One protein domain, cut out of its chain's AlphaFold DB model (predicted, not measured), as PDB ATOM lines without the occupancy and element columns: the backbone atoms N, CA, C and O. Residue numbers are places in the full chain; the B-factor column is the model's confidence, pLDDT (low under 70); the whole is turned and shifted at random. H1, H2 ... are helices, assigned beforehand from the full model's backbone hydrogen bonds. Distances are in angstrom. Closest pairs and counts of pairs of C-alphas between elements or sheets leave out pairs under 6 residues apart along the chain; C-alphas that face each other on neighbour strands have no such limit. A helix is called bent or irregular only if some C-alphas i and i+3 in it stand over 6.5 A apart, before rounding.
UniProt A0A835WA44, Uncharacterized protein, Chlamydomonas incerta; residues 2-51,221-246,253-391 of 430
ATOM      1  N   ILE A   2     109.796 135.323  69.826       37.16
ATOM      2  CA  ILE A   2     111.170 135.816  69.564       37.16
ATOM      3  C   ILE A   2     112.046 135.821  70.835       37.16
ATOM      4  O   ILE A   2     113.149 135.291  70.816       37.16
ATOM      5  N   GLU A   3     111.539 136.313  71.972       43.97
ATOM      6  CA  GLU A   3     112.292 136.323  73.245       43.97
ATOM      7  C   GLU A   3     112.617 134.915  73.780       43.97
ATOM      8  O   GLU A   3     113.722 134.670  74.257       43.97
ATOM      9  N   TYR A   4     111.687 133.966  73.629       48.31
ATOM     10  CA  TYR A   4     111.880 132.562  74.012       48.31
ATOM     11  C   TYR A   4     112.953 131.867  73.156       48.31
ATOM     12  O   TYR A   4     113.794 131.128  73.675       48.31
ATOM     13  N   MET A   5     112.967 132.145  71.846       47.56
ATOM     14  CA  MET A   5     114.002 131.640  70.940       47.56
ATOM     15  C   MET A   5     115.388 132.195  71.306       47.56
ATOM     16  O   MET A   5     116.339 131.421  71.387       47.56
ATOM     17  N   ASN A   6     115.481 133.486  71.643       56.12
ATOM     18  CA  ASN A   6     116.744 134.131  72.019       56.12
ATOM     19  C   ASN A   6     117.346 133.568  73.323       56.12
ATOM     20  O   ASN A   6     118.561 133.388  73.419       56.12
ATOM     21  N   GLN A   7     116.522 133.258  74.331       61.56
ATOM     22  CA  GLN A   7     117.002 132.684  75.597       61.56
ATOM     23  C   GLN A   7     117.410 131.212  75.465       61.56
ATOM     24  O   GLN A   7     118.426 130.802  76.031       61.56
ATOM     25  N   THR A   8     116.665 130.424  74.685       62.50
ATOM     26  CA  THR A   8     117.027 129.027  74.395       62.50
ATOM     27  C   THR A   8     118.365 128.965  73.657       62.50
ATOM     28  O   THR A   8     119.252 128.196  74.029       62.50
ATOM     29  N   GLU A   9     118.558 129.825  72.654       63.53
ATOM     30  CA  GLU A   9     119.825 129.952  71.930       63.53
ATOM     31  C   GLU A   9     120.971 130.394  72.856       63.53
ATOM     32  O   GLU A   9     122.070 129.839  72.796       63.53
ATOM     33  N   TYR A  10     120.710 131.320  73.785       67.44
ATOM     34  CA  TYR A  10     121.684 131.746  74.790       67.44
ATOM     35  C   TYR A  10     122.096 130.616  75.750       67.44
ATOM     36  O   TYR A  10     123.289 130.456  76.028       67.44
ATOM     37  N   LYS A  11     121.154 129.781  76.217       70.25
ATOM     38  CA  LYS A  11     121.460 128.603  77.052       70.25
ATOM     39  C   LYS A  11     122.229 127.535  76.272       70.25
ATOM     40  O   LYS A  11     123.207 127.000  76.788       70.25
ATOM     41  N   LEU A  12     121.868 127.273  75.013       69.19
ATOM     42  CA  LEU A  12     122.615 126.356  74.139       69.19
ATOM     43  C   LEU A  12     124.048 126.846  73.891       69.19
ATOM     44  O   LEU A  12     125.003 126.072  73.994       69.19
ATOM     45  N   LYS A  13     124.214 128.146  73.630       72.50
ATOM     46  CA  LYS A  13     125.527 128.787  73.506       72.50
ATOM     47  C   LYS A  13     126.325 128.661  74.802       72.50
ATOM     48  O   LYS A  13     127.484 128.254  74.747       72.50
ATOM     49  N   SER A  14     125.708 128.920  75.950       77.25
ATOM     50  CA  SER A  14     126.333 128.747  77.268       77.25
ATOM     51  C   SER A  14     126.786 127.298  77.487       77.25
ATOM     52  O   SER A  14     127.961 127.058  77.750       77.25
ATOM     53  N   ALA A  15     125.921 126.316  77.224       77.00
ATOM     54  CA  ALA A  15     126.251 124.893  77.319       77.00
ATOM     55  C   ALA A  15     127.396 124.474  76.373       77.00
ATOM     56  O   ALA A  15     128.190 123.592  76.705       77.00
ATOM     57  N   SER A  16     127.514 125.100  75.196       76.06
ATOM     58  CA  SER A  16     128.633 124.862  74.274       76.06
ATOM     59  C   SER A  16     129.959 125.459  74.757       76.06
ATOM     60  O   SER A  16     131.007 124.849  74.552       76.06
ATOM     61  N   ILE A  17     129.926 126.621  75.427       80.88
ATOM     62  CA  ILE A  17     131.114 127.262  76.010       80.88
ATOM     63  C   ILE A  17     131.718 126.350  77.074       80.88
ATOM     64  O   ILE A  17     132.930 126.144  77.064       80.88
ATOM     65  N   LEU A  18     130.871 125.735  77.905       85.00
ATOM     66  CA  LEU A  18     131.303 124.811  78.952       85.00
ATOM     67  C   LEU A  18     132.126 123.640  78.402       85.00
ATOM     68  O   LEU A  18     132.972 123.123  79.111       85.00
ATOM     69  N   LYS A  19     131.941 123.231  77.142       85.50
ATOM     70  CA  LYS A  19     132.655 122.086  76.544       85.50
ATOM     71  C   LYS A  19     133.992 122.449  75.893       85.50
ATOM     72  O   LYS A  19     134.685 121.560  75.403       85.50
ATOM     73  N   LYS A  20     134.357 123.733  75.824       90.81
ATOM     74  CA  LYS A  20     135.596 124.160  75.158       90.81
ATOM     75  C   LYS A  20     136.820 123.718  75.973       90.81
ATOM     76  O   LYS A  20     136.875 124.047  77.156       90.81
ATOM     77  N   PRO A  21     137.844 123.084  75.364       93.44
ATOM     78  CA  PRO A  21     139.057 122.676  76.081       93.44
ATOM     79  C   PRO A  21     139.748 123.827  76.820       93.44
ATOM     80  O   PRO A  21     140.156 123.664  77.962       93.44
ATOM     81  N   ALA A  22     139.799 125.013  76.203       93.62
ATOM     82  CA  ALA A  22     140.384 126.210  76.810       93.62
ATOM     83  C   ALA A  22     139.636 126.699  78.064       93.62
ATOM     84  O   ALA A  22     140.248 127.332  78.911       93.62
ATOM     85  N   VAL A  23     138.334 126.410  78.176       93.12
ATOM     86  CA  VAL A  23     137.536 126.698  79.379       93.12
ATOM     87  C   VAL A  23     137.740 125.591  80.404       93.12
ATOM     88  O   VAL A  23     138.074 125.880  81.540       93.12
ATOM     89  N   GLN A  24     137.607 124.327  79.993       94.94
ATOM     90  CA  GLN A  24     137.739 123.160  80.872       94.94
ATOM     91  C   GLN A  24     139.086 123.112  81.606       94.94
ATOM     92  O   GLN A  24     139.115 122.754  82.776       94.94
ATOM     93  N   GLN A  25     140.175 123.491  80.934       96.88
ATOM     94  CA  GLN A  25     141.533 123.467  81.487       96.88
ATOM     95  C   GLN A  25     141.968 124.794  82.128       96.88
ATOM     96  O   GLN A  25     143.079 124.873  82.642       96.88
ATOM     97  N   ALA A  26     141.136 125.841  82.081       96.94
ATOM     98  CA  ALA A  26     141.456 127.104  82.738       96.94
ATOM     99  C   ALA A  26     141.460 126.928  84.260       96.94
ATOM    100  O   ALA A  26     140.662 126.150  84.789       96.94
ATOM    101  N   THR A  27     142.307 127.687  84.949       97.38
ATOM    102  CA  THR A  27     142.325 127.833  86.410       97.38
ATOM    103  C   THR A  27     142.082 129.308  86.757       97.38
ATOM    104  O   THR A  27     141.969 130.158  85.872       97.38
ATOM    105  N   ILE A  28     141.966 129.649  88.043       95.00
ATOM    106  CA  ILE A  28     141.867 131.067  88.434       95.00
ATOM    107  C   ILE A  28     143.227 131.783  88.343       95.00
ATOM    108  O   ILE A  28     143.259 133.005  88.218       95.00
ATOM    109  N   GLN A  29     144.333 131.034  88.414       95.06
ATOM    110  CA  GLN A  29     145.707 131.532  88.319       95.06
ATOM    111  C   GLN A  29     146.154 131.661  86.857       95.06
ATOM    112  O   GLN A  29     146.813 132.632  86.497       95.06
ATOM    113  N   ASP A  30     145.739 130.713  86.015       94.44
ATOM    114  CA  ASP A  30     146.069 130.635  84.598       94.44
ATOM    115  C   ASP A  30     144.787 130.727  83.764       94.44
ATOM    116  O   ASP A  30     143.974 129.800  83.729       94.44
ATOM    117  N   ASN A  31     144.644 131.826  83.015       94.25
ATOM    118  CA  ASN A  31     143.519 132.059  82.099       94.25
ATOM    119  C   ASN A  31     142.166 132.273  82.814       94.25
ATOM    120  O   ASN A  31     141.134 131.709  82.427       94.25
ATOM    121  N   LYS A  32     142.179 133.119  83.855       96.06
ATOM    122  CA  LYS A  32     141.025 133.470  84.699       96.06
ATOM    123  C   LYS A  32     139.795 133.878  83.887       96.06
ATOM    124  O   LYS A  32     138.680 133.529  84.259       96.06
ATOM    125  N   GLU A  33     139.968 134.577  82.769       96.00
ATOM    126  CA  GLU A  33     138.876 135.011  81.894       96.00
ATOM    127  C   GLU A  33     138.093 133.823  81.324       96.00
ATOM    128  O   GLU A  33     136.861 133.851  81.284       96.00
ATOM    129  N   ASN A  34     138.784 132.750  80.927       96.00
ATOM    130  CA  ASN A  34     138.138 131.538  80.434       96.00
ATOM    131  C   ASN A  34     137.438 130.770  81.560       96.00
ATOM    132  O   ASN A  34     136.322 130.288  81.349       96.00
ATOM    133  N   PHE A  35     138.040 130.698  82.754       96.69
ATOM    134  CA  PHE A  35     137.386 130.115  83.933       96.69
ATOM    135  C   PHE A  35     136.106 130.887  84.278       96.69
ATOM    136  O   PHE A  35     135.036 130.303  84.451       96.69
ATOM    137  N   ALA A  36     136.199 132.214  84.313       95.62
ATOM    138  CA  ALA A  36     135.101 133.120  84.612       95.62
ATOM    139  C   ALA A  36     133.972 133.039  83.571       95.62
ATOM    140  O   ALA A  36     132.791 133.019  83.931       95.62
ATOM    141  N   GLY A  37     134.322 132.928  82.286       93.00
ATOM    142  CA  GLY A  37     133.368 132.679  81.206       93.00
ATOM    143  C   GLY A  37     132.670 131.322  81.345       93.00
ATOM    144  O   GLY A  37     131.462 131.222  81.122       93.00
ATOM    145  N   GLY A  38     133.397 130.288  81.782       92.31
ATOM    146  CA  GLY A  38     132.827 128.994  82.160       92.31
ATOM    147  C   GLY A  38     131.827 129.119  83.310       92.31
ATOM    148  O   GLY A  38     130.681 128.693  83.180       92.31
ATOM    149  N   PHE A  39     132.218 129.775  84.406       93.38
ATOM    150  CA  PHE A  39     131.350 130.009  85.563       93.38
ATOM    151  C   PHE A  39     130.078 130.776  85.181       93.38
ATOM    152  O   PHE A  39     128.969 130.387  85.544       93.38
ATOM    153  N   SER A  40     130.216 131.833  84.385       90.31
ATOM    154  CA  SER A  40     129.079 132.634  83.932       90.31
ATOM    155  C   SER A  40     128.160 131.854  82.992       90.31
ATOM    156  O   SER A  40     126.939 131.989  83.077       90.31
ATOM    157  N   GLY A  41     128.732 130.997  82.140       87.25
ATOM    158  CA  GLY A  41     127.987 130.057  81.308       87.25
ATOM    159  C   GLY A  41     127.272 128.967  82.110       87.25
ATOM    160  O   GLY A  41     126.235 128.488  81.675       87.25
ATOM    161  N   LEU A  42     127.785 128.587  83.281       86.81
ATOM    162  CA  LEU A  42     127.099 127.687  84.207       86.81
ATOM    163  C   LEU A  42     125.936 128.415  84.899       86.81
ATOM    164  O   LEU A  42     124.808 127.930  84.885       86.81
ATOM    165  N   ALA A  43     126.188 129.613  85.438       85.25
ATOM    166  CA  ALA A  43     125.189 130.425  86.131       85.25
ATOM    167  C   ALA A  43     123.982 130.788  85.242       85.25
ATOM    168  O   ALA A  43     122.847 130.847  85.720       85.25
ATOM    169  N   SER A  44     124.206 131.011  83.942       82.25
ATOM    170  CA  SER A  44     123.136 131.335  82.993       82.25
ATOM    171  C   SER A  44     122.148 130.190  82.762       82.25
ATOM    172  O   SER A  44     120.981 130.454  82.465       82.25
ATOM    173  N   LEU A  45     122.570 128.933  82.930       80.75
ATOM    174  CA  LEU A  45     121.686 127.775  82.762       80.75
ATOM    175  C   LEU A  45     120.566 127.753  83.812       80.75
ATOM    176  O   LEU A  45     119.467 127.293  83.510       80.75
ATOM    177  N   TYR A  46     120.825 128.316  84.995       81.25
ATOM    178  CA  TYR A  46     119.884 128.375  86.118       81.25
ATOM    179  C   TYR A  46     118.878 129.531  86.048       81.25
ATOM    180  O   TYR A  46     118.015 129.680  86.912       81.25
ATOM    181  N   THR A  47     118.998 130.408  85.053       79.62
ATOM    182  CA  THR A  47     118.074 131.533  84.898       79.62
ATOM    183  C   THR A  47     116.727 131.042  84.364       79.62
ATOM    184  O   THR A  47     116.687 130.307  83.370       79.62
ATOM    185  N   ALA A  48     115.638 131.447  85.030       73.19
ATOM    186  CA  ALA A  48     114.270 131.157  84.597       73.19
ATOM    187  C   ALA A  48     113.998 131.661  83.177       73.19
ATOM    188  O   ALA A  48     114.584 132.643  82.716       73.19
ATOM    189  N   GLU A  49     113.123 130.952  82.476       74.25
ATOM    190  CA  GLU A  49     112.787 131.258  81.091       74.25
ATOM    191  C   GLU A  49     111.652 132.277  80.991       74.25
ATOM    192  O   GLU A  49     110.746 132.323  81.822       74.25
ATOM    193  N   ALA A  50     111.630 133.042  79.898       78.44
ATOM    194  CA  ALA A  50     110.580 134.012  79.597       78.44
ATOM    195  C   ALA A  50     109.181 133.374  79.570       78.44
ATOM    196  O   ALA A  50     108.185 134.045  79.833       78.44
ATOM    197  N   LEU A  51     109.096 132.076  79.257       78.62
ATOM    198  CA  LEU A  51     107.850 131.319  79.325       78.62
ATOM    199  C   LEU A  51     107.386 131.102  80.771       78.62
ATOM    200  O   LEU A  51     106.204 131.287  81.050       78.62
ATOM    201  N   ASP A 221     122.405 143.506  87.278       91.12
ATOM    202  CA  ASP A 221     122.003 142.158  86.841       91.12
ATOM    203  C   ASP A 221     123.136 141.114  86.935       91.12
ATOM    204  O   ASP A 221     122.872 139.920  87.093       91.12
ATOM    205  N   ALA A 222     124.407 141.535  86.887       91.94
ATOM    206  CA  ALA A 222     125.545 140.637  87.127       91.94
ATOM    207  C   ALA A 222     125.529 140.050  88.550       91.94
ATOM    208  O   ALA A 222     125.753 138.854  88.710       91.94
ATOM    209  N   VAL A 223     125.176 140.854  89.557       94.94
ATOM    210  CA  VAL A 223     125.031 140.414  90.953       94.94
ATOM    211  C   VAL A 223     123.839 139.465  91.071       94.94
ATOM    212  O   VAL A 223     123.968 138.368  91.609       94.94
ATOM    213  N   LYS A 224     122.700 139.810  90.450       94.00
ATOM    214  CA  LYS A 224     121.515 138.930  90.382       94.00
ATOM    215  C   LYS A 224     121.807 137.601  89.682       94.00
ATOM    216  O   LYS A 224     121.230 136.570  90.019       94.00
ATOM    217  N   SER A 225     122.718 137.594  88.708       92.25
ATOM    218  CA  SER A 225     123.221 136.366  88.084       92.25
ATOM    219  C   SER A 225     123.936 135.467  89.092       92.25
ATOM    220  O   SER A 225     123.700 134.261  89.079       92.25
ATOM    221  N   VAL A 226     124.764 136.032  89.975       95.88
ATOM    222  CA  VAL A 226     125.433 135.270  91.042       95.88
ATOM    223  C   VAL A 226     124.425 134.797  92.089       95.88
ATOM    224  O   VAL A 226     124.469 133.628  92.463       95.88
ATOM    225  N   VAL A 227     123.448 135.631  92.477       95.81
ATOM    226  CA  VAL A 227     122.335 135.221  93.363       95.81
ATOM    227  C   VAL A 227     121.646 133.963  92.828       95.81
ATOM    228  O   VAL A 227     121.469 132.990  93.563       95.81
ATOM    229  N   ARG A 228     121.285 133.953  91.539       93.06
ATOM    230  CA  ARG A 228     120.657 132.790  90.891       93.06
ATOM    231  C   ARG A 228     121.571 131.566  90.907       93.06
ATOM    232  O   ARG A 228     121.105 130.490  91.262       93.06
ATOM    233  N   GLY A 229     122.857 131.734  90.593       92.62
ATOM    234  CA  GLY A 229     123.844 130.651  90.644       92.62
ATOM    235  C   GLY A 229     123.981 130.028  92.037       92.62
ATOM    236  O   GLY A 229     123.890 128.813  92.177       92.62
ATOM    237  N   VAL A 230     124.116 130.851  93.080       95.06
ATOM    238  CA  VAL A 230     124.228 130.395  94.477       95.06
ATOM    239  C   VAL A 230     122.957 129.670  94.924       95.06
ATOM    240  O   VAL A 230     123.030 128.569  95.470       95.06
ATOM    241  N   LYS A 231     121.780 130.240  94.638       92.75
ATOM    242  CA  LYS A 231     120.492 129.597  94.936       92.75
ATOM    243  C   LYS A 231     120.345 128.263  94.216       92.75
ATOM    244  O   LYS A 231     119.887 127.304  94.825       92.75
ATOM    245  N   ALA A 232     120.733 128.185  92.949       89.06
ATOM    246  CA  ALA A 232     120.617 126.964  92.169       89.06
ATOM    247  C   ALA A 232     121.568 125.861  92.643       89.06
ATOM    248  O   ALA A 232     121.149 124.713  92.774       89.06
ATOM    249  N   LEU A 233     122.817 126.205  92.975       90.31
ATOM    250  CA  LEU A 233     123.760 125.264  93.585       90.31
ATOM    251  C   LEU A 233     123.212 124.692  94.892       90.31
ATOM    252  O   LEU A 233     123.338 123.495  95.142       90.31
ATOM    253  N   TYR A 234     122.559 125.523  95.703       89.94
ATOM    254  CA  TYR A 234     121.908 125.050  96.915       89.94
ATOM    255  C   TYR A 234     120.697 124.153  96.610       89.94
ATOM    256  O   TYR A 234     120.666 122.999  97.035       89.94
ATOM    257  N   LYS A 235     119.728 124.640  95.825       86.31
ATOM    258  CA  LYS A 235     118.462 123.937  95.560       86.31
ATOM    259  C   LYS A 235     118.645 122.628  94.782       86.31
ATOM    260  O   LYS A 235     118.077 121.618  95.172       86.31
ATOM    261  N   HIS A 236     119.444 122.632  93.718       84.38
ATOM    262  CA  HIS A 236     119.626 121.459  92.853       84.38
ATOM    263  C   HIS A 236     120.849 120.618  93.243       84.38
ATOM    264  O   HIS A 236     120.893 119.417  92.996       84.38
ATOM    265  N   GLY A 237     121.871 121.237  93.839       86.00
ATOM    266  CA  GLY A 237     123.125 120.562  94.169       86.00
ATOM    267  C   GLY A 237     123.179 120.027  95.595       86.00
ATOM    268  O   GLY A 237     123.504 118.855  95.800       86.00
ATOM    269  N   VAL A 238     122.894 120.884  96.579       86.00
ATOM    270  CA  VAL A 238     122.970 120.543  98.009       86.00
ATOM    271  C   VAL A 238     121.738 119.757  98.449       86.00
ATOM    272  O   VAL A 238     121.893 118.674  98.998       86.00
ATOM    273  N   LEU A 239     120.534 120.257  98.155       81.12
ATOM    274  CA  LEU A 239     119.285 119.588  98.545       81.12
ATOM    275  C   LEU A 239     118.938 118.376  97.665       81.12
ATOM    276  O   LEU A 239     118.163 117.519  98.072       81.12
ATOM    277  N   GLY A 240     119.542 118.258  96.477       64.31
ATOM    278  CA  GLY A 240     119.288 117.145  95.552       64.31
ATOM    279  C   GLY A 240     119.765 115.761  96.029       64.31
ATOM    280  O   GLY A 240     119.500 114.776  95.346       64.31
ATOM    281  N   ASP A 241     120.474 115.664  97.163       51.88
ATOM    282  CA  ASP A 241     120.959 114.396  97.750       51.88
ATOM    283  C   ASP A 241     119.872 113.642  98.546       51.88
ATOM    284  O   ASP A 241     120.012 112.450  98.819       51.88
ATOM    285  N   GLU A 242     118.763 114.296  98.906       50.44
ATOM    286  CA  GLU A 242     117.720 113.721  99.769       50.44
ATOM    287  C   GLU A 242     116.733 112.803  99.026       50.44
ATOM    288  O   GLU A 242     115.528 112.949  99.179       50.44
ATOM    289  N   GLY A 243     117.203 111.848  98.212       39.44
ATOM    290  CA  GLY A 243     116.461 110.629  97.816       39.44
ATOM    291  C   GLY A 243     115.056 110.767  97.191       39.44
ATOM    292  O   GLY A 243     114.397 109.762  96.926       39.44
ATOM    293  N   GLY A 244     114.583 111.976  96.929       35.09
ATOM    294  CA  GLY A 244     113.279 112.297  96.389       35.09
ATOM    295  C   GLY A 244     113.476 113.470  95.458       35.09
ATOM    296  O   GLY A 244     113.619 114.602  95.907       35.09
ATOM    297  N   GLY A 245     113.513 113.191  94.153       35.66
ATOM    298  CA  GLY A 245     113.444 114.251  93.152       35.66
ATOM    299  C   GLY A 245     112.294 115.189  93.491       35.66
ATOM    300  O   GLY A 245     111.298 114.704  94.021       35.66
ATOM    301  N   LEU A 246     112.476 116.487  93.219       40.84
ATOM    302  CA  LEU A 246     111.480 117.561  93.334       40.84
ATOM    303  C   LEU A 246     110.056 116.984  93.294       40.84
ATOM    304  O   LEU A 246     109.511 116.746  92.211       40.84
ATOM    305  N   TRP A 253     106.661 120.623 102.308       43.88
ATOM    306  CA  TRP A 253     107.726 120.890 103.282       43.88
ATOM    307  C   TRP A 253     107.878 119.754 104.300       43.88
ATOM    308  O   TRP A 253     106.881 119.346 104.902       43.88
ATOM    309  N   PRO A 254     109.096 119.215 104.524       41.59
ATOM    310  CA  PRO A 254     109.311 118.326 105.654       41.59
ATOM    311  C   PRO A 254     109.033 119.091 106.964       41.59
ATOM    312  O   PRO A 254     109.335 120.282 107.052       41.59
ATOM    313  N   PRO A 255     108.479 118.425 107.993       39.31
ATOM    314  CA  PRO A 255     108.099 119.047 109.269       39.31
ATOM    315  C   PRO A 255     109.277 119.651 110.058       39.31
ATOM    316  O   PRO A 255     109.064 120.389 111.016       39.31
ATOM    317  N   GLU A 256     110.514 119.378 109.641       52.69
ATOM    318  CA  GLU A 256     111.744 119.974 110.156       52.69
ATOM    319  C   GLU A 256     112.412 120.780 109.029       52.69
ATOM    320  O   GLU A 256     113.349 120.306 108.393       52.69
ATOM    321  N   ASP A 257     111.911 121.983 108.720       66.06
ATOM    322  CA  ASP A 257     112.568 122.868 107.745       66.06
ATOM    323  C   ASP A 257     113.866 123.459 108.325       66.06
ATOM    324  O   ASP A 257     113.922 124.609 108.780       66.06
ATOM    325  N   ASP A 258     114.921 122.647 108.316       71.69
ATOM    326  CA  ASP A 258     116.283 123.018 108.692       71.69
ATOM    327  C   ASP A 258     117.047 123.689 107.537       71.69
ATOM    328  O   ASP A 258     118.236 123.981 107.647       71.69
ATOM    329  N   ARG A 259     116.414 123.995 106.405       82.31
ATOM    330  CA  ARG A 259     117.135 124.539 105.247       82.31
ATOM    331  C   ARG A 259     117.540 125.988 105.502       82.31
ATOM    332  O   ARG A 259     116.891 126.714 106.260       82.31
ATOM    333  N   ILE A 260     118.605 126.449 104.848       87.00
ATOM    334  CA  ILE A 260     118.892 127.888 104.773       87.00
ATOM    335  C   ILE A 260     117.834 128.571 103.899       87.00
ATOM    336  O   ILE A 260     117.364 128.001 102.905       87.00
ATOM    337  N   ARG A 261     117.444 129.798 104.246       87.00
ATOM    338  CA  ARG A 261     116.395 130.498 103.501       87.00
ATOM    339  C   ARG A 261     116.931 131.010 102.180       87.00
ATOM    340  O   ARG A 261     118.045 131.521 102.077       87.00
ATOM    341  N   SER A 262     116.084 130.947 101.155       89.88
ATOM    342  CA  SER A 262     116.454 131.448  99.833       89.88
ATOM    343  C   SER A 262     116.785 132.944  99.843       89.88
ATOM    344  O   SER A 262     117.612 133.368  99.037       89.88
ATOM    345  N   VAL A 263     116.142 133.729 100.714       92.56
ATOM    346  CA  VAL A 263     116.458 135.151 100.899       92.56
ATOM    347  C   VAL A 263     117.803 135.340 101.601       92.56
ATOM    348  O   VAL A 263     118.564 136.212 101.211       92.56
ATOM    349  N   SER A 264     118.187 134.475 102.539       95.44
ATOM    350  CA  SER A 264     119.501 134.552 103.190       95.44
ATOM    351  C   SER A 264     120.652 134.304 102.222       95.44
ATOM    352  O   SER A 264     121.666 134.992 102.290       95.44
ATOM    353  N   LEU A 265     120.482 133.380 101.268       96.62
ATOM    354  CA  LEU A 265     121.444 133.191 100.174       96.62
ATOM    355  C   LEU A 265     121.592 134.461  99.329       96.62
ATOM    356  O   LEU A 265     122.704 134.846  98.988       96.62
ATOM    357  N   GLU A 266     120.481 135.126  99.018       96.94
ATOM    358  CA  GLU A 266     120.481 136.412  98.315       96.94
ATOM    359  C   GLU A 266     121.206 137.493  99.131       96.94
ATOM    360  O   GLU A 266     122.004 138.242  98.571       96.94
ATOM    361  N   MET A 267     121.039 137.512 100.456       97.62
ATOM    362  CA  MET A 267     121.721 138.470 101.332       97.62
ATOM    363  C   MET A 267     123.210 138.232 101.481       97.62
ATOM    364  O   MET A 267     123.966 139.199 101.504       97.62
ATOM    365  N   LEU A 268     123.651 136.977 101.483       98.38
ATOM    366  CA  LEU A 268     125.073 136.653 101.413       98.38
ATOM    367  C   LEU A 268     125.700 137.210 100.128       98.38
ATOM    368  O   LEU A 268     126.770 137.808 100.189       98.38
ATOM    369  N   VAL A 269     125.023 137.100  98.978       98.06
ATOM    370  CA  VAL A 269     125.527 137.687  97.721       98.06
ATOM    371  C   VAL A 269     125.557 139.209  97.760       98.06
ATOM    372  O   VAL A 269     126.550 139.804  97.354       98.06
ATOM    373  N   LEU A 270     124.503 139.854  98.262       97.56
ATOM    374  CA  LEU A 270     124.458 141.315  98.334       97.56
ATOM    375  C   LEU A 270     125.483 141.884  99.331       97.56
ATOM    376  O   LEU A 270     126.101 142.911  99.053       97.56
ATOM    377  N   ALA A 271     125.729 141.197 100.447       97.75
ATOM    378  CA  ALA A 271     126.765 141.574 101.409       97.75
ATOM    379  C   ALA A 271     128.178 141.363 100.849       97.75
ATOM    380  O   ALA A 271     129.056 142.200 101.063       97.75
ATOM    381  N   ALA A 272     128.401 140.265 100.123       97.69
ATOM    382  CA  ALA A 272     129.657 140.002  99.432       97.69
ATOM    383  C   ALA A 272     129.929 141.046  98.336       97.69
ATOM    384  O   ALA A 272     131.042 141.547  98.241       97.69
ATOM    385  N   ASP A 273     128.911 141.455  97.572       96.25
ATOM    386  CA  ASP A 273     129.022 142.528  96.573       96.25
ATOM    387  C   ASP A 273     129.482 143.844  97.210       96.25
ATOM    388  O   ASP A 273     130.412 144.481  96.717       96.25
ATOM    389  N   GLN A 274     128.880 144.236  98.336       94.31
ATOM    390  CA  GLN A 274     129.289 145.443  99.053       94.31
ATOM    391  C   GLN A 274     130.723 145.338  99.593       94.31
ATOM    392  O   GLN A 274     131.493 146.287  99.439       94.31
ATOM    393  N   GLN A 275     131.114 144.191 100.162       94.25
ATOM    394  CA  GLN A 275     132.478 143.958 100.660       94.25
ATOM    395  C   GLN A 275     133.517 143.992  99.533       94.25
ATOM    396  O   GLN A 275     134.530 144.686  99.652       94.25
ATOM    397  N   LEU A 276     133.237 143.315  98.418       93.75
ATOM    398  CA  LEU A 276     134.093 143.287  97.238       93.75
ATOM    399  C   LEU A 276     134.261 144.693  96.651       93.75
ATOM    400  O   LEU A 276     135.386 145.138  96.421       93.75
ATOM    401  N   ARG A 277     133.164 145.444  96.484       91.19
ATOM    402  CA  ARG A 277     133.221 146.824  95.979       91.19
ATOM    403  C   ARG A 277     133.964 147.766  96.904       91.19
ATOM    404  O   ARG A 277     134.705 148.625  96.424       91.19
ATOM    405  N   GLN A 278     133.789 147.608  98.210       90.12
ATOM    406  CA  GLN A 278     134.520 148.405  99.182       90.12
ATOM    407  C   GLN A 278     136.026 148.128  99.104       90.12
ATOM    408  O   GLN A 278     136.817 149.070  99.107       90.12
ATOM    409  N   ARG A 279     136.418 146.853  98.999       89.56
ATOM    410  CA  ARG A 279     137.822 146.426  98.971       89.56
ATOM    411  C   ARG A 279     138.532 146.778  97.663       89.56
ATOM    412  O   ARG A 279     139.669 147.235  97.711       89.56
ATOM    413  N   GLU A 280     137.890 146.565  96.517       84.69
ATOM    414  CA  GLU A 280     138.547 146.666  95.204       84.69
ATOM    415  C   GLU A 280     138.279 147.982  94.469       84.69
ATOM    416  O   GLU A 280     139.117 148.435  93.691       84.69
ATOM    417  N   TYR A 281     137.136 148.623  94.728       78.44
ATOM    418  CA  TYR A 281     136.683 149.801  93.978       78.44
ATOM    419  C   TYR A 281     136.383 151.010  94.874       78.44
ATOM    420  O   TYR A 281     135.751 151.968  94.425       78.44
ATOM    421  N   GLY A 282     136.799 150.977  96.147       77.88
ATOM    422  CA  GLY A 282     136.597 152.072  97.102       77.88
ATOM    423  C   GLY A 282     135.125 152.438  97.331       77.88
ATOM    424  O   GLY A 282     134.827 153.596  97.610       77.88
ATOM    425  N   GLY A 283     134.207 151.479  97.159       71.44
ATOM    426  CA  GLY A 283     132.759 151.679  97.312       71.44
ATOM    427  C   GLY A 283     132.039 152.199  96.058       71.44
ATOM    428  O   GLY A 283     130.846 152.494  96.119       71.44
ATOM    429  N   GLY A 284     132.737 152.302  94.919       70.56
ATOM    430  CA  GLY A 284     132.184 152.765  93.644       70.56
ATOM    431  C   GLY A 284     131.188 151.805  92.970       70.56
ATOM    432  O   GLY A 284     130.715 150.823  93.549       70.56
ATOM    433  N   GLN A 285     130.849 152.109  91.711       62.47
ATOM    434  CA  GLN A 285     130.002 151.242  90.881       62.47
ATOM    435  C   GLN A 285     130.669 149.866  90.686       62.47
ATOM    436  O   GLN A 285     131.885 149.818  90.491       62.47
ATOM    437  N   PRO A 286     129.902 148.756  90.723       62.22
ATOM    438  CA  PRO A 286     130.451 147.425  90.502       62.22
ATOM    439  C   PRO A 286     131.174 147.334  89.159       62.22
ATOM    440  O   PRO A 286     130.689 147.849  88.145       62.22
ATOM    441  N   ALA A 287     132.275 146.584  89.120       68.88
ATOM    442  CA  ALA A 287     132.706 146.013  87.856       68.88
ATOM    443  C   ALA A 287     131.614 145.055  87.343       68.88
ATOM    444  O   ALA A 287     130.857 144.453  88.100       68.88
ATOM    445  N   HIS A 288     131.482 144.947  86.028       81.62
ATOM    446  CA  HIS A 288     130.547 144.037  85.377       81.62
ATOM    447  C   HIS A 288     131.329 143.018  84.549       81.62
ATOM    448  O   HIS A 288     132.527 143.162  84.317       81.62
ATOM    449  N   GLY A 289     130.635 141.983  84.084       89.88
ATOM    450  CA  GLY A 289     131.233 140.923  83.278       89.88
ATOM    451  C   GLY A 289     131.600 139.686  84.086       89.88
ATOM    452  O   GLY A 289     131.282 139.561  85.269       89.88
ATOM    453  N   ASP A 290     132.204 138.729  83.398       93.06
ATOM    454  CA  ASP A 290     132.305 137.362  83.899       93.06
ATOM    455  C   ASP A 290     133.336 137.226  85.024       93.06
ATOM    456  O   ASP A 290     133.086 136.505  85.989       93.06
ATOM    457  N   VAL A 291     134.449 137.967  84.953       94.19
ATOM    458  CA  VAL A 291     135.484 137.984  86.004       94.19
ATOM    459  C   VAL A 291     134.910 138.503  87.319       94.19
ATOM    460  O   VAL A 291     135.063 137.845  88.342       94.19
ATOM    461  N   TYR A 292     134.151 139.603  87.281       94.06
ATOM    462  CA  TYR A 292     133.490 140.129  88.476       94.06
ATOM    463  C   TYR A 292     132.521 139.120  89.096       94.06
ATOM    464  O   TYR A 292     132.501 138.941  90.307       94.06
ATOM    465  N   LYS A 293     131.719 138.430  88.274       95.50
ATOM    466  CA  LYS A 293     130.794 137.402  88.775       95.50
ATOM    467  C   LYS A 293     131.536 136.255  89.460       95.50
ATOM    468  O   LYS A 293     131.035 135.744  90.457       95.50
ATOM    469  N   LEU A 294     132.685 135.843  88.919       96.25
ATOM    470  CA  LEU A 294     133.533 134.823  89.532       96.25
ATOM    471  C   LEU A 294     134.089 135.313  90.874       96.25
ATOM    472  O   LEU A 294     133.954 134.607  91.866       96.25
ATOM    473  N   ASP A 295     134.653 136.519  90.917       95.88
ATOM    474  CA  ASP A 295     135.230 137.089  92.141       95.88
ATOM    475  C   ASP A 295     134.167 137.278  93.228       95.88
ATOM    476  O   ASP A 295     134.360 136.866  94.369       95.88
ATOM    477  N   LEU A 296     132.988 137.777  92.850       97.06
ATOM    478  CA  LEU A 296     131.833 137.861  93.737       97.06
ATOM    479  C   LEU A 296     131.391 136.483  94.237       97.06
ATOM    480  O   LEU A 296     131.056 136.332  95.406       97.06
ATOM    481  N   PHE A 297     131.374 135.463  93.379       97.50
ATOM    482  CA  PHE A 297     131.028 134.114  93.812       97.50
ATOM    483  C   PHE A 297     132.022 133.577  94.845       97.50
ATOM    484  O   PHE A 297     131.585 133.030  95.853       97.50
ATOM    485  N   LEU A 298     133.326 133.770  94.639       97.25
ATOM    486  CA  LEU A 298     134.346 133.375  95.613       97.25
ATOM    487  C   LEU A 298     134.174 134.127  96.943       97.25
ATOM    488  O   LEU A 298     134.163 133.486  97.993       97.25
ATOM    489  N   GLU A 299     133.911 135.436  96.895       97.62
ATOM    490  CA  GLU A 299     133.612 136.251  98.081       97.62
ATOM    491  C   GLU A 299     132.395 135.713  98.857       97.62
ATOM    492  O   GLU A 299     132.393 135.668 100.088       97.62
ATOM    493  N   VAL A 300     131.357 135.251  98.151       98.31
ATOM    494  CA  VAL A 300     130.181 134.629  98.779       98.31
ATOM    495  C   VAL A 300     130.548 133.341  99.503       98.31
ATOM    496  O   VAL A 300     130.051 133.113 100.605       98.31
ATOM    497  N   LEU A 301     131.391 132.491  98.911       98.31
ATOM    498  CA  LEU A 301     131.812 131.243  99.550       98.31
ATOM    499  C   LEU A 301     132.594 131.522 100.837       98.31
ATOM    500  O   LEU A 301     132.340 130.877 101.854       98.31
ATOM    501  N   GLU A 302     133.491 132.508 100.822       98.12
ATOM    502  CA  GLU A 302     134.212 132.937 102.023       98.12
ATOM    503  C   GLU A 302     133.254 133.496 103.080       98.12
ATOM    504  O   GLU A 302     133.333 133.132 104.257       98.12
ATOM    505  N   LEU A 303     132.285 134.318 102.665       98.44
ATOM    506  CA  LEU A 303     131.296 134.892 103.571       98.44
ATOM    507  C   LEU A 303     130.373 133.834 104.185       98.44
ATOM    508  O   LEU A 303     130.044 133.941 105.363       98.44
ATOM    509  N   VAL A 304     129.984 132.801 103.432       97.75
ATOM    510  CA  VAL A 304     129.234 131.641 103.945       97.75
ATOM    511  C   VAL A 304     130.000 130.969 105.083       97.75
ATOM    512  O   VAL A 304     129.425 130.705 106.140       97.75
ATOM    513  N   VAL A 305     131.296 130.704 104.884       97.75
ATOM    514  CA  VAL A 305     132.139 130.077 105.909       97.75
ATOM    515  C   VAL A 305     132.233 130.985 107.135       97.75
ATOM    516  O   VAL A 305     131.947 130.527 108.240       97.75
ATOM    517  N   ALA A 306     132.531 132.272 106.949       97.88
ATOM    518  CA  ALA A 306     132.654 133.233 108.045       97.88
ATOM    519  C   ALA A 306     131.341 133.420 108.830       97.88
ATOM    520  O   ALA A 306     131.347 133.492 110.060       97.88
ATOM    521  N   ALA A 307     130.195 133.467 108.142       96.81
ATOM    522  CA  ALA A 307     128.884 133.622 108.771       96.81
ATOM    523  C   ALA A 307     128.542 132.446 109.697       96.81
ATOM    524  O   ALA A 307     127.946 132.647 110.753       96.81
ATOM    525  N   VAL A 308     128.936 131.224 109.326       94.12
ATOM    526  CA  VAL A 308     128.580 130.004 110.068       94.12
ATOM    527  C   VAL A 308     129.654 129.593 111.080       94.12
ATOM    528  O   VAL A 308     129.319 129.177 112.188       94.12
ATOM    529  N   ARG A 309     130.942 129.671 110.722       94.12
ATOM    530  CA  ARG A 309     132.065 129.251 111.582       94.12
ATOM    531  C   ARG A 309     132.447 130.325 112.586       94.12
ATOM    532  O   ARG A 309     132.515 130.046 113.780       94.12
ATOM    533  N   ASP A 310     132.624 131.548 112.098       94.81
ATOM    534  CA  ASP A 310     133.094 132.684 112.899       94.81
ATOM    535  C   ASP A 310     131.927 133.507 113.458       94.81
ATOM    536  O   ASP A 310     132.121 134.533 114.112       94.81
ATOM    537  N   LYS A 311     130.692 133.061 113.185       93.75
ATOM    538  CA  LYS A 311     129.442 133.750 113.514       93.75
ATOM    539  C   LYS A 311     129.409 135.182 112.980       93.75
ATOM    540  O   LYS A 311     128.756 136.032 113.583       93.75
ATOM    541  N   LYS A 312     130.124 135.499 111.895       97.25
ATOM    542  CA  LYS A 312     130.162 136.860 111.342       97.25
ATOM    543  C   LYS A 312     128.733 137.355 111.094       97.25
ATOM    544  O   LYS A 312     127.937 136.657 110.471       97.25
ATOM    545  N   VAL A 313     128.413 138.547 111.597       97.94
ATOM    546  CA  VAL A 313     127.116 139.184 111.337       97.94
ATOM    547  C   VAL A 313     127.114 139.651 109.887       97.94
ATOM    548  O   VAL A 313     128.006 140.392 109.468       97.94
ATOM    549  N   VAL A 314     126.138 139.188 109.115       98.25
ATOM    550  CA  VAL A 314     125.965 139.547 107.710       98.25
ATOM    551  C   VAL A 314     124.905 140.631 107.622       98.25
ATOM    552  O   VAL A 314     123.744 140.401 107.962       98.25
ATOM    553  N   THR A 315     125.314 141.802 107.150       97.31
ATOM    554  CA  THR A 315     124.456 142.970 106.937       97.31
ATOM    555  C   THR A 315     124.631 143.488 105.514       97.31
ATOM    556  O   THR A 315     125.650 143.244 104.864       97.31
ATOM    557  N   VAL A 316     123.615 144.197 105.025       96.31
ATOM    558  CA  VAL A 316     123.631 144.880 103.731       96.31
ATOM    559  C   VAL A 316     123.089 146.284 103.940       96.31
ATOM    560  O   VAL A 316     122.000 146.447 104.481       96.31
ATOM    561  N   SER A 317     123.831 147.297 103.500       94.44
ATOM    562  CA  SER A 317     123.338 148.674 103.508       94.44
ATOM    563  C   SER A 317     122.341 148.865 102.364       94.44
ATOM    564  O   SER A 317     122.714 148.746 101.194       94.44
ATOM    565  N   ALA A 318     121.077 149.147 102.687       95.12
ATOM    566  CA  ALA A 318     120.018 149.373 101.699       95.12
ATOM    567  C   ALA A 318     119.782 150.855 101.352       95.12
ATOM    568  O   ALA A 318     118.788 151.190 100.704       95.12
ATOM    569  N   GLY A 319     120.703 151.747 101.737       93.12
ATOM    570  CA  GLY A 319     120.578 153.181 101.478       93.12
ATOM    571  C   GLY A 319     119.303 153.751 102.099       93.12
ATOM    572  O   GLY A 319     119.026 153.493 103.265       93.12
ATOM    573  N   GLU A 320     118.519 154.491 101.311       94.12
ATOM    574  CA  GLU A 320     117.261 155.108 101.768       94.12
ATOM    575  C   GLU A 320     116.212 154.098 102.257       94.12
ATOM    576  O   GLU A 320     115.369 154.451 103.070       94.12
ATOM    577  N   TRP A 321     116.275 152.846 101.793       96.12
ATOM    578  CA  TRP A 321     115.340 151.790 102.188       96.12
ATOM    579  C   TRP A 321     115.739 151.086 103.493       96.12
ATOM    580  O   TRP A 321     114.961 150.305 104.035       96.12
ATOM    581  N   GLY A 322     116.971 151.291 103.965       95.69
ATOM    582  CA  GLY A 322     117.493 150.648 105.167       95.69
ATOM    583  C   GLY A 322     117.462 151.556 106.388       95.69
ATOM    584  O   GLY A 322     117.174 152.750 106.309       95.69
ATOM    585  N   TYR A 323     117.818 150.986 107.536       95.31
ATOM    586  CA  TYR A 323     118.084 151.778 108.731       95.31
ATOM    587  C   TYR A 323     119.322 152.670 108.505       95.31
ATOM    588  O   TYR A 323     120.351 152.156 108.062       95.31
ATOM    589  N   PRO A 324     119.261 153.988 108.791       91.56
ATOM    590  CA  PRO A 324     120.383 154.899 108.547       91.56
ATOM    591  C   PRO A 324     121.542 154.767 109.549       91.56
ATOM    592  O   PRO A 324     122.602 155.342 109.308       91.56
ATOM    593  N   GLY A 325     121.333 154.085 110.679       92.12
ATOM    594  CA  GLY A 325     122.378 153.780 111.658       92.12
ATOM    595  C   GLY A 325     122.988 152.394 111.444       92.12
ATOM    596  O   GLY A 325     122.936 151.831 110.350       92.12
ATOM    597  N   GLU A 326     123.549 151.822 112.506       92.62
ATOM    598  CA  GLU A 326     124.194 150.511 112.440       92.62
ATOM    599  C   GLU A 326     123.198 149.404 112.798       92.62
ATOM    600  O   GLU A 326     122.397 149.533 113.722       92.62
ATOM    601  N   ALA A 327     123.260 148.260 112.111       92.44
ATOM    602  CA  ALA A 327     122.376 147.130 112.427       92.44
ATOM    603  C   ALA A 327     122.568 146.626 113.873       92.44
ATOM    604  O   ALA A 327     121.654 146.053 114.462       92.44
ATOM    605  N   GLN A 328     123.753 146.850 114.449       95.88
ATOM    606  CA  GLN A 328     124.118 146.540 115.831       95.88
ATOM    607  C   GLN A 328     123.250 147.268 116.862       95.88
ATOM    608  O   GLN A 328     123.123 146.767 117.977       95.88
ATOM    609  N   ASP A 329     122.592 148.368 116.495       97.06
ATOM    610  CA  ASP A 329     121.627 149.049 117.366       97.06
ATOM    611  C   ASP A 329     120.392 148.170 117.668       97.06
ATOM    612  O   ASP A 329     119.628 148.464 118.586       97.06
ATOM    613  N   PHE A 330     120.226 147.063 116.931       97.94
ATOM    614  CA  PHE A 330     119.177 146.054 117.095       97.94
ATOM    615  C   PHE A 330     119.718 144.695 117.573       97.94
ATOM    616  O   PHE A 330     119.021 143.683 117.468       97.94
ATOM    617  N   ALA A 331     120.964 144.634 118.058       97.31
ATOM    618  CA  ALA A 331     121.632 143.376 118.397       97.31
ATOM    619  C   ALA A 331     120.847 142.518 119.401       97.31
ATOM    620  O   ALA A 331     120.803 141.304 119.226       97.31
ATOM    621  N   HIS A 332     120.136 143.120 120.360       97.12
ATOM    622  CA  HIS A 332     119.283 142.415 121.335       97.12
ATOM    623  C   HIS A 332     118.223 141.519 120.687       97.12
ATOM    624  O   HIS A 332     117.713 140.597 121.316       97.12
ATOM    625  N   CYS A 333     117.871 141.773 119.423       96.19
ATOM    626  CA  CYS A 333     116.966 140.910 118.689       96.19
ATOM    627  C   CYS A 333     117.633 139.564 118.351       96.19
ATOM    628  O   CYS A 333     116.964 138.539 118.390       96.19
ATOM    629  N   TRP A 334     118.911 139.542 117.968       95.56
ATOM    630  CA  TRP A 334     119.535 138.414 117.255       95.56
ATOM    631  C   TRP A 334     120.941 138.027 117.727       95.56
ATOM    632  O   TRP A 334     121.557 137.136 117.142       95.56
ATOM    633  N   GLU A 335     121.494 138.686 118.741       95.56
ATOM    634  CA  GLU A 335     122.886 138.506 119.168       95.56
ATOM    635  C   GLU A 335     123.210 137.074 119.607       95.56
ATOM    636  O   GLU A 335     124.307 136.586 119.307       95.56
ATOM    637  N   ASP A 336     122.228 136.404 120.213       93.75
ATOM    638  CA  ASP A 336     122.302 135.025 120.704       93.75
ATOM    639  C   ASP A 336     122.040 133.968 119.618       93.75
ATOM    640  O   ASP A 336     122.252 132.770 119.841       93.75
ATOM    641  N   ASP A 337     121.610 134.382 118.420       93.56
ATOM    642  CA  ASP A 337     121.321 133.458 117.328       93.56
ATOM    643  C   ASP A 337     122.614 132.834 116.768       93.56
ATOM    644  O   ASP A 337     123.658 133.477 116.620       93.56
ATOM    645  N   ALA A 338     122.545 131.551 116.398       91.44
ATOM    646  CA  ALA A 338     123.702 130.811 115.889       91.44
ATOM    647  C   ALA A 338     124.237 131.359 114.554       91.44
ATOM    648  O   ALA A 338     125.441 131.307 114.305       91.44
ATOM    649  N   ILE A 339     123.339 131.864 113.706       95.00
ATOM    650  CA  ILE A 339     123.626 132.441 112.393       95.00
ATOM    651  C   ILE A 339     122.896 133.775 112.322       95.00
ATOM    652  O   ILE A 339     121.715 133.846 112.657       95.00
ATOM    653  N   ARG A 340     123.604 134.825 111.901       97.00
ATOM    654  CA  ARG A 340     123.154 136.217 112.008       97.00
ATOM    655  C   ARG A 340     123.184 136.868 110.631       97.00
ATOM    656  O   ARG A 340     124.169 137.506 110.269       97.00
ATOM    657  N   ILE A 341     122.129 136.642 109.849       97.81
ATOM    658  CA  ILE A 341     121.946 137.242 108.520       97.81
ATOM    659  C   ILE A 341     120.767 138.199 108.624       97.81
ATOM    660  O   ILE A 341     119.617 137.773 108.708       97.81
ATOM    661  N   ILE A 342     121.060 139.492 108.684       97.88
ATOM    662  CA  ILE A 342     120.089 140.509 109.085       97.88
ATOM    663  C   ILE A 342     119.387 141.074 107.853       97.88
ATOM    664  O   ILE A 342     120.037 141.399 106.855       97.88
ATOM    665  N   HIS A 343     118.058 141.178 107.909       96.44
ATOM    666  CA  HIS A 343     117.277 141.751 106.822       96.44
ATOM    667  C   HIS A 343     117.596 143.253 106.678       96.44
ATOM    668  O   HIS A 343     117.575 143.985 107.666       96.44
ATOM    669  N   PRO A 344     117.874 143.754 105.464       94.75
ATOM    670  CA  PRO A 344     118.433 145.092 105.275       94.75
ATOM    671  C   PRO A 344     117.400 146.211 105.422       94.75
ATOM    672  O   PRO A 344     117.777 147.366 105.596       94.75
ATOM    673  N   ILE A 345     116.114 145.865 105.336       96.31
ATOM    674  CA  ILE A 345     114.987 146.788 105.528       96.31
ATOM    675  C   ILE A 345     114.439 146.697 106.957       96.31
ATOM    676  O   ILE A 345     113.893 147.657 107.476       96.31
ATOM    677  N   ASP A 346     114.575 145.542 107.615       96.25
ATOM    678  CA  ASP A 346     114.074 145.349 108.979       96.25
ATOM    679  C   ASP A 346     115.190 144.750 109.846       96.25
ATOM    680  O   ASP A 346     115.332 143.526 109.905       96.25
ATOM    681  N   PRO A 347     115.990 145.586 110.526       96.38
ATOM    682  CA  PRO A 347     117.157 145.132 111.279       96.38
ATOM    683  C   PRO A 347     116.806 144.319 112.538       96.38
ATOM    684  O   PRO A 347     117.686 143.691 113.127       96.38
ATOM    685  N   THR A 348     115.529 144.270 112.936       96.81
ATOM    686  CA  THR A 348     115.056 143.368 114.002       96.81
ATOM    687  C   THR A 348     114.933 141.916 113.510       96.81
ATOM    688  O   THR A 348     114.968 140.967 114.307       96.81
ATOM    689  N   CYS A 349     114.789 141.729 112.191       95.50
ATOM    690  CA  CYS A 349     114.625 140.436 111.552       95.50
ATOM    691  C   CYS A 349     115.995 139.820 111.242       95.50
ATOM    692  O   CYS A 349     116.658 140.159 110.259       95.50
ATOM    693  N   ASN A 350     116.399 138.847 112.060       96.12
ATOM    694  CA  ASN A 350     117.398 137.879 111.630       96.12
ATOM    695  C   ASN A 350     116.712 136.829 110.763       96.12
ATOM    696  O   ASN A 350     115.892 136.039 111.246       96.12
ATOM    697  N   LEU A 351     117.091 136.805 109.489       93.69
ATOM    698  CA  LEU A 351     116.530 135.890 108.521       93.69
ATOM    699  C   LEU A 351     116.718 134.455 108.951       93.69
ATOM    700  O   LEU A 351     115.812 133.692 108.676       93.69
ATOM    701  N   GLU A 352     117.801 134.100 109.654       93.31
ATOM    702  CA  GLU A 352     118.111 132.727 110.066       93.31
ATOM    703  C   GLU A 352     117.632 132.336 111.481       93.31
ATOM    704  O   GLU A 352     117.839 131.196 111.909       93.31
ATOM    705  N   ARG A 353     116.901 133.213 112.185       90.31
ATOM    706  CA  ARG A 353     116.405 132.924 113.540       90.31
ATOM    707  C   ARG A 353     115.494 131.678 113.565       90.31
ATOM    708  O   ARG A 353     114.606 131.571 112.706       90.31
ATOM    709  N   PRO A 354     115.672 130.741 114.519       85.31
ATOM    710  CA  PRO A 354     114.691 129.690 114.798       85.31
ATOM    711  C   PRO A 354     113.370 130.293 115.298       85.31
ATOM    712  O   PRO A 354     113.366 131.231 116.088       85.31
ATOM    713  N   ARG A 355     112.229 129.761 114.867       79.00
ATOM    714  CA  ARG A 355     110.903 130.260 115.276       79.00
ATOM    715  C   ARG A 355     110.069 129.112 115.835       79.00
ATOM    716  O   ARG A 355     110.409 127.953 115.640       79.00
ATOM    717  N   GLY A 356     108.947 129.406 116.494       71.25
ATOM    718  CA  GLY A 356     108.070 128.358 117.047       71.25
ATOM    719  C   GLY A 356     107.621 127.310 116.014       71.25
ATOM    720  O   GLY A 356     107.357 126.170 116.368       71.25
ATOM    721  N   HIS A 357     107.601 127.687 114.736       66.75
ATOM    722  CA  HIS A 357     107.252 126.845 113.593       66.75
ATOM    723  C   HIS A 357     108.455 126.343 112.781       66.75
ATOM    724  O   HIS A 357     108.274 125.796 111.698       66.75
ATOM    725  N   ARG A 358     109.688 126.607 113.232       70.25
ATOM    726  CA  ARG A 358     110.893 126.382 112.433       70.25
ATOM    727  C   ARG A 358     112.126 126.109 113.289       70.25
ATOM    728  O   ARG A 358     112.534 126.949 114.093       70.25
ATOM    729  N   GLY A 359     112.776 124.982 113.022       75.31
ATOM    730  CA  GLY A 359     114.065 124.640 113.616       75.31
ATOM    731  C   GLY A 359     115.207 125.576 113.207       75.31
ATOM    732  O   GLY A 359     115.075 126.467 112.366       75.31
ATOM    733  N   ALA A 360     116.364 125.363 113.830       84.94
ATOM    734  CA  ALA A 360     117.597 126.027 113.428       84.94
ATOM    735  C   ALA A 360     118.047 125.540 112.045       84.94
ATOM    736  O   ALA A 360     117.944 124.353 111.739       84.94
ATOM    737  N   SER A 361     118.595 126.445 111.235       85.81
ATOM    738  CA  SER A 361     119.063 126.077 109.903       85.81
ATOM    739  C   SER A 361     120.371 125.284 109.939       85.81
ATOM    740  O   SER A 361     121.370 125.673 110.549       85.81
ATOM    741  N   ASN A 362     120.378 124.164 109.232       85.88
ATOM    742  CA  ASN A 362     121.495 123.283 108.991       85.88
ATOM    743  C   ASN A 362     122.331 123.777 107.806       85.88
ATOM    744  O   ASN A 362     122.202 123.345 106.660       85.88
ATOM    745  N   CYS A 363     123.263 124.679 108.092       88.38
ATOM    746  CA  CYS A 363     124.171 125.208 107.076       88.38
ATOM    747  C   CYS A 363     125.404 124.323 106.822       88.38
ATOM    748  O   CYS A 363     126.260 124.696 106.022       88.38
ATOM    749  N   ARG A 364     125.524 123.151 107.469       89.25
ATOM    750  CA  ARG A 364     126.720 122.294 107.343       89.25
ATOM    751  C   ARG A 364     127.000 121.866 105.897       89.25
ATOM    752  O   ARG A 364     128.151 122.007 105.485       89.25
ATOM    753  N   PRO A 365     126.011 121.396 105.107       89.31
ATOM    754  CA  PRO A 365     126.264 120.995 103.725       89.31
ATOM    755  C   PRO A 365     126.712 122.168 102.843       89.31
ATOM    756  O   PRO A 365     127.583 122.008 101.991       89.31
ATOM    757  N   LEU A 366     126.160 123.363 103.084       90.56
ATOM    758  CA  LEU A 366     126.524 124.578 102.357       90.56
ATOM    759  C   LEU A 366     127.961 125.023 102.676       90.56
ATOM    760  O   LEU A 366     128.715 125.345 101.761       90.56
ATOM    761  N   VAL A 367     128.361 124.988 103.950       94.75
ATOM    762  CA  VAL A 367     129.738 125.302 104.372       94.75
ATOM    763  C   VAL A 367     130.734 124.301 103.791       94.75
ATOM    764  O   VAL A 367     131.751 124.713 103.245       94.75
ATOM    765  N   ALA A 368     130.429 123.001 103.841       93.31
ATOM    766  CA  ALA A 368     131.295 121.972 103.267       93.31
ATOM    767  C   ALA A 368     131.483 122.157 101.750       93.31
ATOM    768  O   ALA A 368     132.589 121.991 101.233       93.31
ATOM    769  N   LEU A 369     130.418 122.543 101.035       94.44
ATOM    770  CA  LEU A 369     130.503 122.890  99.618       94.44
ATOM    771  C   LEU A 369     131.406 124.111  99.389       94.44
ATOM    772  O   LEU A 369     132.275 124.062  98.518       94.44
ATOM    773  N   ALA A 370     131.227 125.176 100.173       97.31
ATOM    774  CA  ALA A 370     132.037 126.386 100.070       97.31
ATOM    775  C   ALA A 370     133.526 126.106 100.312       97.31
ATOM    776  O   ALA A 370     134.355 126.433  99.463       97.31
ATOM    777  N   GLU A 371     133.862 125.411 101.402       97.19
ATOM    778  CA  GLU A 371     135.232 124.996 101.729       97.19
ATOM    779  C   GLU A 371     135.838 124.116 100.619       97.19
ATOM    780  O   GLU A 371     136.996 124.301 100.241       97.19
ATOM    781  N   SER A 372     135.058 123.186 100.051       96.69
ATOM    782  CA  SER A 372     135.514 122.320  98.958       96.69
ATOM    783  C   SER A 372     135.838 123.104  97.687       96.69
ATOM    784  O   SER A 372     136.858 122.829  97.054       96.69
ATOM    785  N   ILE A 373     134.983 124.052  97.292       97.62
ATOM    786  CA  ILE A 373     135.208 124.867  96.092       97.62
ATOM    787  C   ILE A 373     136.394 125.811  96.310       97.62
ATOM    788  O   ILE A 373     137.275 125.863  95.456       97.62
ATOM    789  N   LEU A 374     136.467 126.495  97.458       97.88
ATOM    790  CA  LEU A 374     137.581 127.390  97.792       97.88
ATOM    791  C   LEU A 374     138.918 126.644  97.797       97.88
ATOM    792  O   LEU A 374     139.885 127.092  97.186       97.88
ATOM    793  N   LYS A 375     138.973 125.461  98.421       97.50
ATOM    794  CA  LYS A 375     140.178 124.621  98.412       97.50
ATOM    795  C   LYS A 375     140.590 124.232  96.992       97.50
ATOM    796  O   LYS A 375     141.780 124.242  96.686       97.50
ATOM    797  N   LEU A 376     139.624 123.878  96.144       97.62
ATOM    798  CA  LEU A 376     139.870 123.510  94.753       97.62
ATOM    799  C   LEU A 376     140.447 124.688  93.969       97.62
ATOM    800  O   LEU A 376     141.512 124.549  93.373       97.62
ATOM    801  N   VAL A 377     139.794 125.851  94.002       95.62
ATOM    802  CA  VAL A 377     140.222 127.002  93.195       95.62
ATOM    803  C   VAL A 377     141.549 127.591  93.689       95.62
ATOM    804  O   VAL A 377     142.429 127.897  92.885       95.62
ATOM    805  N   HIS A 378     141.771 127.658  95.005       94.88
ATOM    806  CA  HIS A 378     143.039 128.126  95.574       94.88
ATOM    807  C   HIS A 378     144.179 127.120  95.371       94.88
ATOM    808  O   HIS A 378     145.339 127.516  95.297       94.88
ATOM    809  N   GLY A 379     143.859 125.831  95.235       95.31
ATOM    810  CA  GLY A 379     144.812 124.765  94.931       95.31
ATOM    811  C   GLY A 379     145.194 124.638  93.453       95.31
ATOM    812  O   GLY A 379     145.898 123.691  93.112       95.31
ATOM    813  N   GLY A 380     144.731 125.540  92.579       95.94
ATOM    814  CA  GLY A 380     144.994 125.480  91.136       95.94
ATOM    815  C   GLY A 380     144.087 124.511  90.375       95.94
ATOM    816  O   GLY A 380     144.444 124.063  89.288       95.94
ATOM    817  N   GLY A 381     142.931 124.157  90.943       97.12
ATOM    818  CA  GLY A 381     141.936 123.322  90.281       97.12
ATOM    819  C   GLY A 381     141.380 123.982  89.021       97.12
ATOM    820  O   GLY A 381     141.199 125.201  88.947       97.12
ATOM    821  N   THR A 382     141.101 123.155  88.022       97.88
ATOM    822  CA  THR A 382     140.571 123.592  86.733       97.88
ATOM    823  C   THR A 382     139.059 123.808  86.782       97.88
ATOM    824  O   THR A 382     138.365 123.366  87.703       97.88
ATOM    825  N   PHE A 383     138.501 124.460  85.760       96.62
ATOM    826  CA  PHE A 383     137.048 124.567  85.617       96.62
ATOM    827  C   PHE A 383     136.379 123.187  85.487       96.62
ATOM    828  O   PHE A 383     135.277 122.974  85.991       96.62
ATOM    829  N   GLN A 384     137.051 122.227  84.847       96.00
ATOM    830  CA  GLN A 384     136.589 120.843  84.796       96.00
ATOM    831  C   GLN A 384     136.476 120.233  86.199       96.00
ATOM    832  O   GLN A 384     135.478 119.573  86.496       96.00
ATOM    833  N   ASP A 385     137.456 120.491  87.068       97.12
ATOM    834  CA  ASP A 385     137.432 120.019  88.455       97.12
ATOM    835  C   ASP A 385     136.275 120.660  89.236       97.12
ATOM    836  O   ASP A 385     135.584 119.968  89.985       97.12
ATOM    837  N   LEU A 386     135.996 121.954  89.016       96.06
ATOM    838  CA  LEU A 386     134.821 122.623  89.589       96.06
ATOM    839  C   LEU A 386     133.521 121.919  89.172       96.06
ATOM    840  O   LEU A 386     132.683 121.620  90.021       96.06
ATOM    841  N   CYS A 387     133.355 121.614  87.882       93.06
ATOM    842  CA  CYS A 387     132.194 120.870  87.384       93.06
ATOM    843  C   CYS A 387     132.110 119.438  87.936       93.06
ATOM    844  O   CYS A 387     131.025 118.855  87.939       93.06
ATOM    845  N   ALA A 388     133.224 118.863  88.393       93.75
ATOM    846  CA  ALA A 388     133.270 117.538  89.003       93.75
ATOM    847  C   ALA A 388     132.913 117.540  90.501       93.75
ATOM    848  O   ALA A 388     132.644 116.470  91.056       93.75
ATOM    849  N   VAL A 389     132.857 118.709  91.158       94.56
ATOM    850  CA  VAL A 389     132.379 118.827  92.544       94.56
ATOM    851  C   VAL A 389     130.958 118.251  92.630       94.56
ATOM    852  O   VAL A 389     130.090 118.696  91.873       94.56
ATOM    853  N   PRO A 390     130.667 117.296  93.539       91.25
ATOM    854  CA  PRO A 390     129.418 116.531  93.509       91.25
ATOM    855  C   PRO A 390     128.143 117.379  93.436       91.25
ATOM    856  O   PRO A 390     127.284 117.107  92.601       91.25
ATOM    857  N   ALA A 391     128.036 118.433  94.250       88.81
ATOM    858  CA  ALA A 391     126.874 119.322  94.240       88.81
ATOM    859  C   ALA A 391     126.765 120.145  92.944       88.81
ATOM    860  O   ALA A 391     125.665 120.316  92.425       88.81
TER     861      ALA A 391
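AT A GLANCE: This is residues 2 to 51, 221 to 246 and 253 to 391 of the 430 residues of an uncharacterized protein of Chlamydomonas incerta (UniProt A0A835WA44). Crossed helices make the core: H6 runs through the middle, H4, H5 and H8 pack on it at steep tilts, and H3 crosses near its first end. H1 and H2 pack on H3, with H1 reaching away from the core, while at the opposite end of H6 a loop-rich lobe, residues 310 to 363, holds the short H7. The printed part has 215 residues with nine named helices, H1 to H9 in chain order, and no named strand, an all-helix class. It is compact, with a radius of gyration of the C-alphas of 18.0 A and spans of 53 by 46 by 43 A.

HOW THE PARTS SIT: H1, residues 2 to 18, touches H3, residues 32 to 45, with residues 11 to 18 alone, closest at the C-alphas of Ser 14 and Gly 41, 4.6 A apart; the tilt is steep, 43 degrees, opposite ways. H3 is the hub, touching five helices. Among them is H2, residues 21 to 24, closest at the C-alphas of Val 23 and Asn 34, 5.0 A apart. H3 is about perpendicular, at 77 degrees, to H6, residues 290 to 309, and touches it, closest at the C-alphas of Ala 36 and Val 291, 5.1 A apart. H4, residues 221 to 241, touches H6 with residues 222 to 230 alone, closest at the C-alphas of Val 226 and Lys 293, 6.2 A apart. H5, residues 262 to 281, touches H6 at a steep tilt of 64 degrees, opposite ways, closest at the C-alphas of Ala 272 and Val 300, 5.4 A apart. H7, residues 327 to 334, touches no helix. H8, residues 364 to 378, touches H6, closest at the C-alphas of Leu 301 and Ala 370, 4.9 A apart. H8 and H9, residues 383 to 388, form a helical hairpin at a shallow tilt of 32 degrees, closest at the C-alphas of Ile 373 and Leu 386, 6.9 A apart. Every O i to N i+4 pair is within hydrogen-bond range in H1, H5, H6, H8 and H9; H3 has 9 of 10, H4 14 of 17, H7 0 of 4 but 4 of 5 O i to N i+3 pairs, and H2 is too short for an O i to N i+4 pair.

IN THESE COORDINATES: H1 begins at C-alpha 2 (111.170, 135.816, 69.564) and is 24.8 A long. H2 measures 5.0 A, H3 20.3 A, H4 29.8 A, H5 27.9 A and H6 28.8 A. H7, 10.4 A, is irregular: C-alphas 329 and 332 are 8.1 A apart. H8 is 20.9 A long; H9, 8.7 A, ends at C-alpha 388 (133.270, 117.538, 89.003).

THE WHOLE: The two C-alphas farthest apart, Pro 21 and His 332, are 53.2 A apart. Residues 52 to 220 and 247 to 252 are not printed, with C-alpha gaps of 19.3 A and 11.1 A. The links H6 to H7 and H7 to H8 are long. Mean pLDDT of the printed part is 87.0; 26 residues are under 70, among them 2 to 10 and 240 to 246.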